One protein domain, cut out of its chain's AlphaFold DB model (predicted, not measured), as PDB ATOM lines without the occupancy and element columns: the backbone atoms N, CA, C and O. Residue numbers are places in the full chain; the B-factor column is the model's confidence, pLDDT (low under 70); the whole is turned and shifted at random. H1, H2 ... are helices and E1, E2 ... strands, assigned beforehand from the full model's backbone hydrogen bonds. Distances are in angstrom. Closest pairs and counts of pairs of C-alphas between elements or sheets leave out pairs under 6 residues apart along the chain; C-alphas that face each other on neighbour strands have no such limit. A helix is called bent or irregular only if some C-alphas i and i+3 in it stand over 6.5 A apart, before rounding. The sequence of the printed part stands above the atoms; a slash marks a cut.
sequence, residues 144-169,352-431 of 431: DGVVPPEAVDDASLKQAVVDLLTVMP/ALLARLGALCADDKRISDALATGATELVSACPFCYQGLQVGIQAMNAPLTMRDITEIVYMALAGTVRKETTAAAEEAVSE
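What this domain is: This is residues 144 to 169 and 352 to 431 of the 431 residues of an uncharacterized protein of Proteobacteria bacterium (UniProt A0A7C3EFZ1). A small body with a long helical arm: H3 packs between H2 and a two-strand parallel sheet, E1 and E2, H1 sits at the end of the body far from the sheet, and the free part of H4, residues 409 to 427, sticks out beyond the strands. The printed part has 106 residues, mostly helix, with the elements in the order H1, H2, E1, H3, E2, H4. It is extended, with a radius of gyration of the C-alphas of 21.0 A and spans of 80 by 25 by 16 A.

Where its parts are: Find C-alpha 155 at (12.124, -67.260, 28.980); from there H1 runs to residue 167, 19.0 A. Past the cut, H2, residues 352 to 372, covers 30.0 A, with a kink of 25 degrees near residue 364; it is not bent, but only just, with C-alphas 364 and 367 6.1 A apart. Then come E1, residues 377 to 380, H3, residues 383 to 395, and E2, residues 401 to 404. H4, residues 405 to 427, is 33.5 A long and ends at C-alpha 427, (48.586, -15.887, 23.984).

How they stand to each other: H1 and H2 only just touch, with 3 pairs of C-alphas within 8 A, the closest Leu 157 and Leu 357 at 6.8 A, about perpendicular at 90 degrees. H2 touches H3 with residues 363 to 367 alone, closest at C-alphas 363 and 389, 5.9 A, at a steep tilt of 58 degrees, the same way. E1, H3 and E2 form a strand-helix-strand unit, two parallel neighbour strands with a helix between, its crossover right-handed; N 378 and O 401 are 2.9 A apart, within hydrogen-bond range. The closest C-alphas of H3 and E2 are Gln 390 and Met 402, 5.9 A. H4 touches no helix. Every O i to N i+4 pair is within range in H3 and H4, 8 of 9 in H1 and 15 of 17 in H2.

The domain as a whole: C-alphas 167 and 431 are the two farthest apart, 80.5 A. Residues 170 to 351 are cut out, with 21.7 A between C-alphas 169 and 352; the links printed whole are tight. Look for low confidence, under 70, in 42 residues, among them 382 to 399 and 414 to 431.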
ATOM      1  N   ASP A 144      12.550 -53.686  12.481       71.88
ATOM      2  CA  ASP A 144      11.219 -53.481  11.905       71.88
ATOM      3  C   ASP A 144      10.088 -53.364  12.942       71.88
ATOM      4  O   ASP A 144       8.938 -53.084  12.584       71.88
ATOM      5  N   GLY A 145      10.414 -53.493  14.229       80.62
ATOM      6  CA  GLY A 145       9.473 -53.467  15.341       80.62
ATOM      7  C   GLY A 145       8.693 -54.769  15.519       80.62
ATOM      8  O   GLY A 145       7.705 -54.772  16.262       80.62
ATOM      9  N   VAL A 146       9.104 -55.849  14.846       86.75
ATOM     10  CA  VAL A 146       8.545 -57.195  14.969       86.75
ATOM     11  C   VAL A 146       9.491 -58.044  15.809       86.75
ATOM     12  O   VAL A 146      10.649 -58.250  15.471       86.75
ATOM     13  N   VAL A 147       8.978 -58.590  16.909       86.62
ATOM     14  CA  VAL A 147       9.761 -59.412  17.837       86.62
ATOM     15  C   VAL A 147       9.377 -60.885  17.667       86.62
ATOM     16  O   VAL A 147       8.312 -61.298  18.148       86.62
ATOM     17  N   PRO A 148      10.197 -61.704  16.981       87.50
ATOM     18  CA  PRO A 148      10.012 -63.151  16.941       87.50
ATOM     19  C   PRO A 148      10.457 -63.810  18.264       87.50
ATOM     20  O   PRO A 148      11.277 -63.248  18.995       87.50
ATOM     21  N   PRO A 149       9.956 -65.015  18.614       88.19
ATOM     22  CA  PRO A 149      10.358 -65.726  19.836       88.19
ATOM     23  C   PRO A 149      11.873 -65.944  19.969       88.19
ATOM     24  O   PRO A 149      12.402 -66.063  21.075       88.19
ATOM     25  N   GLU A 150      12.574 -66.053  18.845       82.00
ATOM     26  CA  GLU A 150      14.020 -66.242  18.757       82.00
ATOM     27  C   GLU A 150      14.810 -64.980  19.130       82.00
ATOM     28  O   GLU A 150      15.965 -65.105  19.522       82.00
ATOM     29  N   ALA A 151      14.194 -63.792  19.066       76.31
ATOM     30  CA  ALA A 151      14.796 -62.515  19.465       76.31
ATOM     31  C   ALA A 151      14.788 -62.276  20.983       76.31
ATOM     32  O   ALA A 151      15.330 -61.282  21.461       76.31
ATOM     33  N   VAL A 152      14.115 -63.140  21.750       79.06
ATOM     34  CA  VAL A 152      13.828 -62.902  23.166       79.06
ATOM     35  C   VAL A 152      14.600 -63.877  24.050       79.06
ATOM     36  O   VAL A 152      14.312 -65.076  24.075       79.06
ATOM     37  N   ASP A 153      15.538 -63.346  24.836       74.44
ATOM     38  CA  ASP A 153      16.352 -64.137  25.771       74.44
ATOM     39  C   ASP A 153      15.599 -64.521  27.055       74.44
ATOM     40  O   ASP A 153      15.782 -65.609  27.607       74.44
ATOM     41  N   ASP A 154      14.732 -63.634  27.555       81.81
ATOM     42  CA  ASP A 154      13.941 -63.885  28.762       81.81
ATOM     43  C   ASP A 154      12.892 -64.974  28.484       81.81
ATOM     44  O   ASP A 154      11.970 -64.791  27.687       81.81
ATOM     45  N   ALA A 155      13.001 -66.108  29.181       86.00
ATOM     46  CA  ALA A 155      12.124 -67.260  28.980       86.00
ATOM     47  C   ALA A 155      10.630 -66.945  29.195       86.00
ATOM     48  O   ALA A 155       9.775 -67.528  28.525       86.00
ATOM     49  N   SER A 156      10.300 -66.023  30.108       87.75
ATOM     50  CA  SER A 156       8.913 -65.627  30.378       87.75
ATOM     51  C   SER A 156       8.332 -64.792  29.237       87.75
ATOM     52  O   SER A 156       7.204 -65.046  28.808       87.75
ATOM     53  N   LEU A 157       9.119 -63.853  28.703       87.75
ATOM     54  CA  LEU A 157       8.738 -63.033  27.555       87.75
ATOM     55  C   LEU A 157       8.667 -63.882  26.286       87.75
ATOM     56  O   LEU A 157       7.692 -63.789  25.546       87.75
ATOM     57  N   LYS A 158       9.629 -64.783  26.080       90.94
ATOM     58  CA  LYS A 158       9.636 -65.716  24.952       90.94
ATOM     59  C   LYS A 158       8.386 -66.590  24.927       90.94
ATOM     60  O   LYS A 158       7.731 -66.696  23.893       90.94
ATOM     61  N   GLN A 159       8.011 -67.173  26.068       93.19
ATOM     62  CA  GLN A 159       6.780 -67.962  26.153       93.19
ATOM     63  C   GLN A 159       5.537 -67.100  25.891       93.19
ATOM     64  O   GLN A 159       4.606 -67.565  25.243       93.19
ATOM     65  N   ALA A 160       5.518 -65.845  26.349       94.12
ATOM     66  CA  ALA A 160       4.415 -64.937  26.060       94.12
ATOM     67  C   ALA A 160       4.277 -64.653  24.554       94.12
ATOM     68  O   ALA A 160       3.163 -64.705  24.040       94.12
ATOM     69  N   VAL A 161       5.380 -64.442  23.827       93.19
ATOM     70  CA  VAL A 161       5.350 -64.298  22.357       93.19
ATOM     71  C   VAL A 161       4.743 -65.543  21.700       93.19
ATOM     72  O   VAL A 161       3.847 -65.422  20.868       93.19
ATOM     73  N   VAL A 162       5.167 -66.743  22.111       94.81
ATOM     74  CA  VAL A 162       4.631 -68.018  21.590       94.81
ATOM     75  C   VAL A 162       3.124 -68.151  21.840       94.81
ATOM     76  O   VAL A 162       2.371 -68.553  20.948       94.81
ATOM     77  N   ASP A 163       2.663 -67.788  23.034       94.94
ATOM     78  CA  ASP A 163       1.241 -67.846  23.371       94.94
ATOM     79  C   ASP A 163       0.427 -66.866  22.523       94.94
ATOM     80  O   ASP A 163      -0.627 -67.232  21.996       94.94
ATOM     81  N   LEU A 164       0.928 -65.640  22.342       95.06
ATOM     82  CA  LEU A 164       0.285 -64.634  21.501       95.06
ATOM     83  C   LEU A 164       0.174 -65.125  20.055       95.06
ATOM     84  O   LEU A 164      -0.914 -65.065  19.488       95.06
ATOM     85  N   LEU A 165       1.237 -65.701  19.488       94.62
ATOM     86  CA  LEU A 165       1.238 -66.257  18.128       94.62
ATOM     87  C   LEU A 165       0.284 -67.451  17.941       94.62
ATOM     88  O   LEU A 165      -0.093 -67.774  16.815       94.62
ATOM     89  N   THR A 166      -0.141 -68.101  19.027       94.25
ATOM     90  CA  THR A 166      -1.122 -69.199  18.974       94.25
ATOM     91  C   THR A 166      -2.555 -68.687  18.774       94.25
ATOM     92  O   THR A 166      -3.405 -69.401  18.233       94.25
ATOM     93  N   VAL A 167      -2.852 -67.461  19.221       94.50
ATOM     94  CA  VAL A 167      -4.215 -66.894  19.218       94.50
ATOM     95  C   VAL A 167      -4.368 -65.623  18.389       94.50
ATOM     96  O   VAL A 167      -5.497 -65.257  18.061       94.50
ATOM     97  N   MET A 168      -3.262 -64.988  18.017       93.06
ATOM     98  CA  MET A 168      -3.212 -63.789  17.191       93.06
ATOM     99  C   MET A 168      -2.553 -64.089  15.843       93.06
ATOM    100  O   MET A 168      -1.631 -64.903  15.771       93.06
ATOM    101  N   PRO A 169      -2.981 -63.413  14.765       87.50
ATOM    102  CA  PRO A 169      -2.234 -63.422  13.519       87.50
ATOM    103  C   PRO A 169      -0.917 -62.660  13.731       87.50
ATOM    104  O   PRO A 169      -0.933 -61.447  13.903       87.50
ATOM    105  N   ALA A 352       1.736 -55.572  32.753       90.00
ATOM    106  CA  ALA A 352       3.162 -55.354  32.973       90.00
ATOM    107  C   ALA A 352       4.005 -56.192  32.002       90.00
ATOM    108  O   ALA A 352       4.962 -55.685  31.415       90.00
ATOM    109  N   LEU A 353       3.629 -57.453  31.782       90.50
ATOM    110  CA  LEU A 353       4.284 -58.328  30.818       90.50
ATOM    111  C   LEU A 353       4.093 -57.826  29.382       90.50
ATOM    112  O   LEU A 353       5.064 -57.751  28.631       90.50
ATOM    113  N   LEU A 354       2.872 -57.413  29.017       92.62
ATOM    114  CA  LEU A 354       2.611 -56.830  27.697       92.62
ATOM    115  C   LEU A 354       3.376 -55.517  27.484       92.62
ATOM    116  O   LEU A 354       3.895 -55.294  26.395       92.62
ATOM    117  N   ALA A 355       3.515 -54.678  28.515       88.69
ATOM    118  CA  ALA A 355       4.321 -53.461  28.431       88.69
ATOM    119  C   ALA A 355       5.814 -53.762  28.220       88.69
ATOM    120  O   ALA A 355       6.474 -53.054  27.462       88.69
ATOM    121  N   ARG A 356       6.349 -54.830  28.835       86.62
ATOM    122  CA  ARG A 356       7.727 -55.290  28.583       86.62
ATOM    123  C   ARG A 356       7.914 -55.763  27.138       86.62
ATOM    124  O   ARG A 356       8.922 -55.425  26.533       86.62
ATOM    125  N   LEU A 357       6.950 -56.495  26.573       88.75
ATOM    126  CA  LEU A 357       6.982 -56.885  25.153       88.75
ATOM    127  C   LEU A 357       6.871 -55.671  24.220       88.75
ATOM    128  O   LEU A 357       7.599 -55.590  23.235       88.75
ATOM    129  N   GLY A 358       6.015 -54.704  24.553       87.56
ATOM    130  CA  GLY A 358       5.900 -53.449  23.807       87.56
ATOM    131  C   GLY A 358       7.190 -52.630  23.846       87.56
ATOM    132  O   GLY A 358       7.578 -52.051  22.837       87.56
ATOM    133  N   ALA A 359       7.907 -52.640  24.974       83.19
ATOM    134  CA  ALA A 359       9.229 -52.026  25.069       83.19
ATOM    135  C   ALA A 359      10.236 -52.694  24.123       83.19
ATOM    136  O   ALA A 359      10.949 -51.973  23.438       83.19
ATOM    137  N   LEU A 360      10.235 -54.029  24.007       81.88
ATOM    138  CA  LEU A 360      11.081 -54.732  23.032       81.88
ATOM    139  C   LEU A 360      10.738 -54.344  21.585       81.88
ATOM    140  O   LEU A 360      11.639 -54.030  20.818       81.88
ATOM    141  N   CYS A 361       9.449 -54.285  21.230       85.62
ATOM    142  CA  CYS A 361       9.018 -53.858  19.891       85.62
ATOM    143  C   CYS A 361       9.427 -52.401  19.602       85.62
ATOM    144  O   CYS A 361       9.846 -52.061  18.497       85.62
ATOM    145  N   ALA A 362       9.302 -51.519  20.598       81.81
ATOM    146  CA  ALA A 362       9.674 -50.115  20.475       81.81
ATOM    147  C   ALA A 362      11.193 -49.914  20.402       81.81
ATOM    148  O   ALA A 362      11.649 -49.052  19.656       81.81
ATOM    149  N   ASP A 363      11.966 -50.677  21.173       73.44
ATOM    150  CA  ASP A 363      13.425 -50.616  21.166       73.44
ATOM    151  C   ASP A 363      13.994 -51.140  19.846       73.44
ATOM    152  O   ASP A 363      14.889 -50.502  19.293       73.44
ATOM    153  N   ASP A 364      13.411 -52.205  19.289       76.00
ATOM    154  CA  ASP A 364      13.750 -52.683  17.948       76.00
ATOM    155  C   ASP A 364      13.458 -51.596  16.891       76.00
ATOM    156  O   ASP A 364      14.351 -51.157  16.164       76.00
ATOM    157  N   LYS A 365      12.255 -51.008  16.901       78.69
ATOM    158  CA  LYS A 365      11.886 -49.950  15.946       78.69
ATOM    159  C   LYS A 365      12.718 -48.664  16.069       78.69
ATOM    160  O   LYS A 365      13.018 -48.020  15.064       78.69
ATOM    161  N   ARG A 366      13.093 -48.259  17.290       74.19
ATOM    162  CA  ARG A 366      13.812 -46.995  17.563       74.19
ATOM    163  C   ARG A 366      15.120 -46.871  16.800       74.19
ATOM    164  O   ARG A 366      15.520 -45.764  16.444       74.19
ATOM    165  N   ILE A 367      15.794 -47.987  16.581       68.81
ATOM    166  CA  ILE A 367      17.104 -48.004  15.939       68.81
ATOM    167  C   ILE A 367      16.939 -47.788  14.434       68.81
ATOM    168  O   ILE A 367      17.661 -46.980  13.856       68.81
ATOM    169  N   SER A 368      15.922 -48.393  13.819       67.56
ATOM    170  CA  SER A 368      15.558 -48.131  12.422       67.56
ATOM    171  C   SER A 368      15.065 -46.699  12.194       67.56
ATOM    172  O   SER A 368      15.529 -46.032  11.268       67.56
ATOM    173  N   ASP A 369      14.219 -46.166  13.086       72.94
ATOM    174  CA  ASP A 369      13.772 -44.767  13.014       72.94
ATOM    175  C   ASP A 369      14.967 -43.794  13.106       72.94
ATOM    176  O   ASP A 369      15.065 -42.840  12.330       72.94
ATOM    177  N   ALA A 370      15.924 -44.052  14.005       67.94
ATOM    178  CA  ALA A 370      17.141 -43.250  14.119       67.94
ATOM    179  C   ALA A 370      17.984 -43.294  12.831       67.94
ATOM    180  O   ALA A 370      18.412 -42.242  12.345       67.94
ATOM    181  N   LEU A 371      18.147 -44.472  12.221       64.00
ATOM    182  CA  LEU A 371      18.834 -44.613  10.933       64.00
ATOM    183  C   LEU A 371      18.121 -43.856   9.804       64.00
ATOM    184  O   LEU A 371      18.783 -43.192   9.006       64.00
ATOM    185  N   ALA A 372      16.786 -43.883   9.760       65.75
ATOM    186  CA  ALA A 372      16.002 -43.175   8.748       65.75
ATOM    187  C   ALA A 372      16.153 -41.643   8.827       65.75
ATOM    188  O   ALA A 372      16.065 -40.958   7.808       65.75
ATOM    189  N   THR A 373      16.420 -41.094  10.017       71.25
ATOM    190  CA  THR A 373      16.692 -39.654  10.193       71.25
ATOM    191  C   THR A 373      18.115 -39.235   9.804       71.25
ATOM    192  O   THR A 373      18.406 -38.040   9.769       71.25
ATOM    193  N   GLY A 374      19.006 -40.191   9.512       68.75
ATOM    194  CA  GLY A 374      20.430 -39.932   9.285       68.75
ATOM    195  C   GLY A 374      21.217 -39.653  10.570       68.75
ATOM    196  O   GLY A 374      22.317 -39.102  10.501       68.75
ATOM    197  N   ALA A 375      20.670 -40.001  11.740       71.88
ATOM    198  CA  ALA A 375      21.385 -39.876  13.002       71.88
ATOM    199  C   ALA A 375      22.601 -40.818  13.029       71.88
ATOM    200  O   ALA A 375      22.539 -41.948  12.550       71.88
ATOM    201  N   THR A 376      23.707 -40.356  13.615       75.56
ATOM    202  CA  THR A 376      24.923 -41.160  13.855       75.56
ATOM    203  C   THR A 376      25.096 -41.529  15.329       75.56
ATOM    204  O   THR A 376      25.957 -42.335  15.678       75.56
ATOM    205  N   GLU A 377      24.299 -40.928  16.214       80.00
ATOM    206  CA  GLU A 377      24.354 -41.132  17.661       80.00
ATOM    207  C   GLU A 377      22.936 -41.192  18.246       80.00
ATOM    208  O   GLU A 377      22.051 -40.442  17.827       80.00
ATOM    209  N   LEU A 378      22.733 -42.066  19.233       78.38
ATOM    210  CA  LEU A 378      21.528 -42.128  20.060       78.38
ATOM    211  C   LEU A 378      21.908 -41.800  21.505       78.38
ATOM    212  O   LEU A 378      22.847 -42.373  22.052       78.38
ATOM    213  N   VAL A 379      21.176 -40.877  22.127       80.69
ATOM    214  CA  VAL A 379      21.487 -40.374  23.472       80.69
ATOM    215  C   VAL A 379      20.398 -40.800  24.439       80.69
ATOM    216  O   VAL A 379      19.220 -40.536  24.202       80.69
ATOM    217  N   SER A 380      20.784 -41.425  25.549       74.94
ATOM    218  CA  SER A 380      19.860 -41.777  26.630       74.94
ATOM    219  C   SER A 380      20.276 -41.123  27.945       74.94
ATOM    220  O   SER A 380      21.454 -41.049  28.272       74.94
ATOM    221  N   ALA A 381      19.287 -40.671  28.719       72.88
ATOM    222  CA  ALA A 381      19.446 -40.288  30.125       72.88
ATOM    223  C   ALA A 381      18.981 -41.399  31.091       72.88
ATOM    224  O   ALA A 381      18.955 -41.213  32.306       72.88
ATOM    225  N   CYS A 382      18.552 -42.542  30.548       62.59
ATOM    226  CA  CYS A 382      18.072 -43.705  31.284       62.59
ATOM    227  C   CYS A 382      19.039 -44.884  31.073       62.59
ATOM    228  O   CYS A 382      19.165 -45.349  29.932       62.59
ATOM    229  N   PRO A 383      19.660 -45.431  32.137       54.56
ATOM    230  CA  PRO A 383      20.578 -46.568  32.029       54.56
ATOM    231  C   PRO A 383      19.935 -47.822  31.419       54.56
ATOM    232  O   PRO A 383      20.587 -48.560  30.687       54.56
ATOM    233  N   PHE A 384      18.640 -48.050  31.663       48.84
ATOM    234  CA  PHE A 384      17.922 -49.199  31.101       48.84
ATOM    235  C   PHE A 384      17.698 -49.065  29.592       48.84
ATOM    236  O   PHE A 384      17.967 -50.007  28.854       48.84
ATOM    237  N   CYS A 385      17.264 -47.890  29.118       57.00
ATOM    238  CA  CYS A 385      17.120 -47.632  27.681       57.00
ATOM    239  C   CYS A 385      18.477 -47.629  26.976       57.00
ATOM    240  O   CYS A 385      18.568 -48.084  25.844       57.00
ATOM    241  N   TYR A 386      19.528 -47.144  27.651       68.94
ATOM    242  CA  TYR A 386      20.895 -47.216  27.146       68.94
ATOM    243  C   TYR A 386      21.294 -48.669  26.887       68.94
ATOM    244  O   TYR A 386      21.655 -49.002  25.767       68.94
ATOM    245  N   GLN A 387      21.138 -49.545  27.884       58.53
ATOM    246  CA  GLN A 387      21.463 -50.963  27.752       58.53
ATOM    247  C   GLN A 387      20.622 -51.651  26.662       58.53
ATOM    248  O   GLN A 387      21.180 -52.340  25.815       58.53
ATOM    249  N   GLY A 388      19.297 -51.456  26.664       55.03
ATOM    250  CA  GLY A 388      18.383 -52.094  25.706       55.03
ATOM    251  C   GLY A 388      18.652 -51.673  24.261       55.03
ATOM    252  O   GLY A 388      18.841 -52.522  23.392       55.03
ATOM    253  N   LEU A 389      18.772 -50.365  24.016       67.75
ATOM    254  CA  LEU A 389      19.102 -49.838  22.691       67.75
ATOM    255  C   LEU A 389      20.537 -50.153  22.291       67.75
ATOM    256  O   LEU A 389      20.780 -50.368  21.116       67.75
ATOM    257  N   GLN A 390      21.494 -50.221  23.220       68.50
ATOM    258  CA  GLN A 390      22.859 -50.625  22.887       68.50
ATOM    259  C   GLN A 390      22.914 -52.089  22.444       68.50
ATOM    260  O   GLN A 390      23.596 -52.384  21.466       68.50
ATOM    261  N   VAL A 391      22.181 -52.985  23.113       57.91
ATOM    262  CA  VAL A 391      22.034 -54.381  22.676       57.91
ATOM    263  C   VAL A 391      21.381 -54.433  21.299       57.91
ATOM    264  O   VAL A 391      21.908 -55.099  20.417       57.91
ATOM    265  N   GLY A 392      20.303 -53.675  21.076       55.41
ATOM    266  CA  GLY A 392      19.662 -53.587  19.763       55.41
ATOM    267  C   GLY A 392      20.579 -53.004  18.680       55.41
ATOM    268  O   GLY A 392      20.626 -53.526  17.577       55.41
ATOM    269  N   ILE A 393      21.348 -51.950  18.977       61.97
ATOM    270  CA  ILE A 393      22.294 -51.308  18.050       61.97
ATOM    271  C   ILE A 393      23.403 -52.292  17.688       61.97
ATOM    272  O   ILE A 393      23.790 -52.372  16.525       61.97
ATOM    273  N   GLN A 394      23.912 -53.033  18.678       60.19
ATOM    274  CA  GLN A 394      24.914 -54.078  18.479       60.19
ATOM    275  C   GLN A 394      24.350 -55.236  17.655       60.19
ATOM    276  O   GLN A 394      25.032 -55.698  16.745       60.19
ATOM    277  N   ALA A 395      23.115 -55.656  17.937       46.62
ATOM    278  CA  ALA A 395      22.427 -56.717  17.210       46.62
ATOM    279  C   ALA A 395      22.128 -56.315  15.755       46.62
ATOM    280  O   ALA A 395      22.419 -57.080  14.851       46.62
ATOM    281  N   MET A 396      21.668 -55.086  15.507       48.12
ATOM    282  CA  MET A 396      21.458 -54.540  14.155       48.12
ATOM    283  C   MET A 396      22.752 -54.116  13.453       48.12
ATOM    284  O   MET A 396      22.734 -53.752  12.275       48.12
ATOM    285  N   ASN A 397      23.868 -54.073  14.187       50.53
ATOM    286  CA  ASN A 397      25.122 -53.437  13.787       50.53
ATOM    287  C   ASN A 397      24.899 -52.061  13.122       50.53
ATOM    288  O   ASN A 397      25.507 -51.728  12.096       50.53
ATOM    289  N   ALA A 398      23.970 -51.286  13.690       56.38
ATOM    290  CA  ALA A 398      23.601 -49.971  13.192       56.38
ATOM    291  C   ALA A 398      24.807 -49.021  13.320       56.38
ATOM    292  O   ALA A 398      25.475 -49.050  14.357       56.38
ATOM    293  N   PRO A 399      25.093 -48.135  12.340       68.69
ATOM    294  CA  PRO A 399      26.123 -47.089  12.450       68.69
ATOM    295  C   PRO A 399      25.731 -45.972  13.444       68.69
ATOM    296  O   PRO A 399      25.985 -44.792  13.214       68.69
ATOM    297  N   LEU A 400      25.082 -46.349  14.541       70.75
ATOM    298  CA  LEU A 400      24.637 -45.502  15.628       70.75
ATOM    299  C   LEU A 400      25.546 -45.749  16.824       70.75
ATOM    300  O   LEU A 400      25.718 -46.878  17.271       70.75
ATOM    301  N   THR A 401      26.122 -44.687  17.371       79.50
ATOM    302  CA  THR A 401      26.835 -44.771  18.648       79.50
ATOM    303  C   THR A 401      25.854 -44.477  19.775       79.50
ATOM    304  O   THR A 401      25.252 -43.403  19.797       79.50
ATOM    305  N   MET A 402      25.681 -45.411  20.711       81.69
ATOM    306  CA  MET A 402      24.913 -45.131  21.926       81.69
ATOM    307  C   MET A 402      25.763 -44.277  22.871       81.69
ATOM    308  O   MET A 402      26.905 -44.638  23.150       81.69
ATOM    309  N   ARG A 403      25.218 -43.165  23.374       81.31
ATOM    310  CA  ARG A 403      25.859 -42.306  24.382       81.31
ATOM    311  C   ARG A 403      24.946 -42.063  25.575       81.31
ATOM    312  O   ARG A 403      23.726 -41.939  25.438       81.31
ATOM    313  N   ASP A 404      25.552 -41.960  26.749       81.12
ATOM    314  CA  ASP A 404      24.862 -41.459  27.935       81.12
ATOM    315  C   ASP A 404      24.853 -39.921  27.930       81.12
ATOM    316  O   ASP A 404      25.798 -39.274  27.466       81.12
ATOM    317  N   ILE A 405      23.796 -39.307  28.463       80.38
ATOM    318  CA  ILE A 405      23.694 -37.844  28.540       80.38
ATOM    319  C   ILE A 405      24.868 -37.212  29.307       80.38
ATOM    320  O   ILE A 405      25.315 -36.120  28.960       80.38
ATOM    321  N   THR A 406      25.410 -37.901  30.316       79.19
ATOM    322  CA  THR A 406      26.578 -37.441  31.078       79.19
ATOM    323  C   THR A 406      27.844 -37.408  30.226       79.19
ATOM    324  O   THR A 406      28.664 -36.508  30.405       79.19
ATOM    325  N   GLU A 407      27.976 -38.307  29.246       76.38
ATOM    326  CA  GLU A 407      29.087 -38.318  28.293       76.38
ATOM    327  C   GLU A 407      29.021 -37.103  27.363       76.38
ATOM    328  O   GLU A 407      30.032 -36.441  27.133       76.38
ATOM    329  N   ILE A 408      27.819 -36.732  26.908       77.69
ATOM    330  CA  ILE A 408      27.617 -35.515  26.109       77.69
ATOM    331  C   ILE A 408      27.929 -34.258  26.922       77.69
ATOM    332  O   ILE A 408      28.620 -33.366  26.428       77.69
ATOM    333  N   VAL A 409      27.470 -34.186  28.174       79.12
ATOM    334  CA  VAL A 409      27.794 -33.065  29.070       79.12
ATOM    335  C   VAL A 409      29.305 -32.982  29.296       79.12
ATOM    336  O   VAL A 409      29.877 -31.895  29.218       79.12
ATOM    337  N   TYR A 410      29.975 -34.117  29.504       78.06
ATOM    338  CA  TYR A 410      31.427 -34.166  29.642       78.06
ATOM    339  C   TYR A 410      32.146 -33.701  28.371       78.06
ATOM    340  O   TYR A 410      33.052 -32.880  28.462       78.06
ATOM    341  N   MET A 411      31.736 -34.158  27.186       76.25
ATOM    342  CA  MET A 411      32.317 -33.724  25.911       76.25
ATOM    343  C   MET A 411      32.100 -32.234  25.652       76.25
ATOM    344  O   MET A 411      33.013 -31.566  25.162       76.25
ATOM    345  N   ALA A 412      30.926 -31.705  26.005       76.75
ATOM    346  CA  ALA A 412      30.633 -30.282  25.906       76.75
ATOM    347  C   ALA A 412      31.579 -29.476  26.801       76.75
ATOM    348  O   ALA A 412      32.217 -28.550  26.311       76.75
ATOM    349  N   LEU A 413      31.738 -29.881  28.068       77.31
ATOM    350  CA  LEU A 413      32.637 -29.238  29.029       77.31
ATOM    351  C   LEU A 413      34.119 -29.385  28.640       77.31
ATOM    352  O   LEU A 413      34.871 -28.418  28.691       77.31
ATOM    353  N   ALA A 414      34.555 -30.569  28.208       67.69
ATOM    354  CA  ALA A 414      35.933 -30.831  27.789       67.69
ATOM    355  C   ALA A 414      36.295 -30.122  26.471       67.69
ATOM    356  O   ALA A 414      37.445 -29.721  26.274       67.69
ATOM    357  N   GLY A 415      35.319 -29.931  25.578       57.66
ATOM    358  CA  GLY A 415      35.449 -29.100  24.383       57.66
ATOM    359  C   GLY A 415      35.651 -27.619  24.715       57.66
ATOM    360  O   GLY A 415      36.448 -26.955  24.048       57.66
ATOM    361  N   THR A 416      35.007 -27.112  25.772       48.59
ATOM    362  CA  THR A 416      35.269 -25.767  26.315       48.59
ATOM    363  C   THR A 416      36.660 -25.674  26.932       48.59
ATOM    364  O   THR A 416      37.397 -24.752  26.593       48.59
ATOM    365  N   VAL A 417      37.073 -26.666  27.734       47.47
ATOM    366  CA  VAL A 417      38.414 -26.681  28.350       47.47
ATOM    367  C   VAL A 417      39.516 -26.689  27.290       47.47
ATOM    368  O   VAL A 417      40.482 -25.946  27.428       47.47
ATOM    369  N   ARG A 418      39.377 -27.473  26.206       44.12
ATOM    370  CA  ARG A 418      40.360 -27.488  25.104       44.12
ATOM    371  C   ARG A 418      40.453 -26.148  24.383       44.12
ATOM    372  O   ARG A 418      41.566 -25.734  24.091       44.12
ATOM    373  N   LYS A 419      39.326 -25.468  24.131       47.12
ATOM    374  CA  LYS A 419      39.325 -24.121  23.532       47.12
ATOM    375  C   LYS A 419      40.016 -23.096  24.431       47.12
ATOM    376  O   LYS A 419      40.804 -22.303  23.926       47.12
ATOM    377  N   GLU A 420      39.766 -23.145  25.738       47.59
ATOM    378  CA  GLU A 420      40.416 -22.265  26.717       47.59
ATOM    379  C   GLU A 420      41.922 -22.546  26.844       47.59
ATOM    380  O   GLU A 420      42.711 -21.608  26.917       47.59
ATOM    381  N   THR A 421      42.353 -23.814  26.783       49.56
ATOM    382  CA  THR A 421      43.790 -24.152  26.820       49.56
ATOM    383  C   THR A 421      44.521 -23.787  25.531       49.56
ATOM    384  O   THR A 421      45.665 -23.352  25.610       49.56
ATOM    385  N   THR A 422      43.895 -23.914  24.355       49.84
ATOM    386  CA  THR A 422      44.496 -23.432  23.097       49.84
ATOM    387  C   THR A 422      44.558 -21.910  23.028       49.84
ATOM    388  O   THR A 422      45.575 -21.392  22.590       49.84
ATOM    389  N   ALA A 423      43.542 -21.193  23.521       50.00
ATOM    390  CA  ALA A 423      43.567 -19.729  23.568       50.00
ATOM    391  C   ALA A 423      44.654 -19.207  24.528       50.00
ATOM    392  O   ALA A 423      45.421 -18.320  24.167       50.00
ATOM    393  N   ALA A 424      44.794 -19.821  25.709       50.19
ATOM    394  CA  ALA A 424      45.852 -19.478  26.661       50.19
ATOM    395  C   ALA A 424      47.261 -19.861  26.160       50.19
ATOM    396  O   ALA A 424      48.239 -19.191  26.482       50.19
ATOM    397  N   ALA A 425      47.382 -20.933  25.367       49.41
ATOM    398  CA  ALA A 425      48.649 -21.332  24.756       49.41
ATOM    399  C   ALA A 425      49.035 -20.455  23.551       49.41
ATOM    400  O   ALA A 425      50.221 -20.237  23.329       49.41
ATOM    401  N   GLU A 426      48.068 -19.937  22.788       50.88
ATOM    402  CA  GLU A 426      48.323 -18.990  21.692       50.88
ATOM    403  C   GLU A 426      48.713 -17.597  22.212       50.88
ATOM    404  O   GLU A 426      49.615 -16.983  21.643       50.88
ATOM    405  N   GLU A 427      48.139 -17.129  23.328       51.25
ATOM    406  CA  GLU A 427      48.586 -15.887  23.984       51.25
ATOM    407  C   GLU A 427      50.006 -16.017  24.562       51.25
ATOM    408  O   GLU A 427      50.829 -15.125  24.365       51.25
ATOM    409  N   ALA A 428      50.353 -17.157  25.172       50.31
ATOM    410  CA  ALA A 428      51.675 -17.384  25.773       50.31
ATOM    411  C   ALA A 428      52.828 -17.588  24.766       50.31
ATOM    412  O   ALA A 428      53.990 -17.610  25.165       50.31
ATOM    413  N   VAL A 429      52.534 -17.765  23.473       50.72
ATOM    414  CA  VAL A 429      53.543 -17.841  22.392       50.72
ATOM    415  C   VAL A 429      53.704 -16.481  21.683       50.72
ATOM    416  O   VAL A 429      54.572 -16.326  20.824       50.72
ATOM    417  N   SER A 430      52.892 -15.483  22.057       48.81
ATOM    418  CA  SER A 430      52.897 -14.130  21.483       48.81
ATOM    419  C   SER A 430      53.514 -13.038  22.377       48.81
ATOM    420  O   SER A 430      53.581 -11.885  21.946       48.81
ATOM    421  N   GLU A 431      54.018 -13.397  23.561       41.09
ATOM    422  CA  GLU A 431      54.904 -12.575  24.412       41.09
ATOM    423  C   GLU A 431      56.328 -13.146  24.420       41.09
ATOM    424  O   GLU A 431      57.282 -12.331  24.426       41.09
TER     425      GLU A 431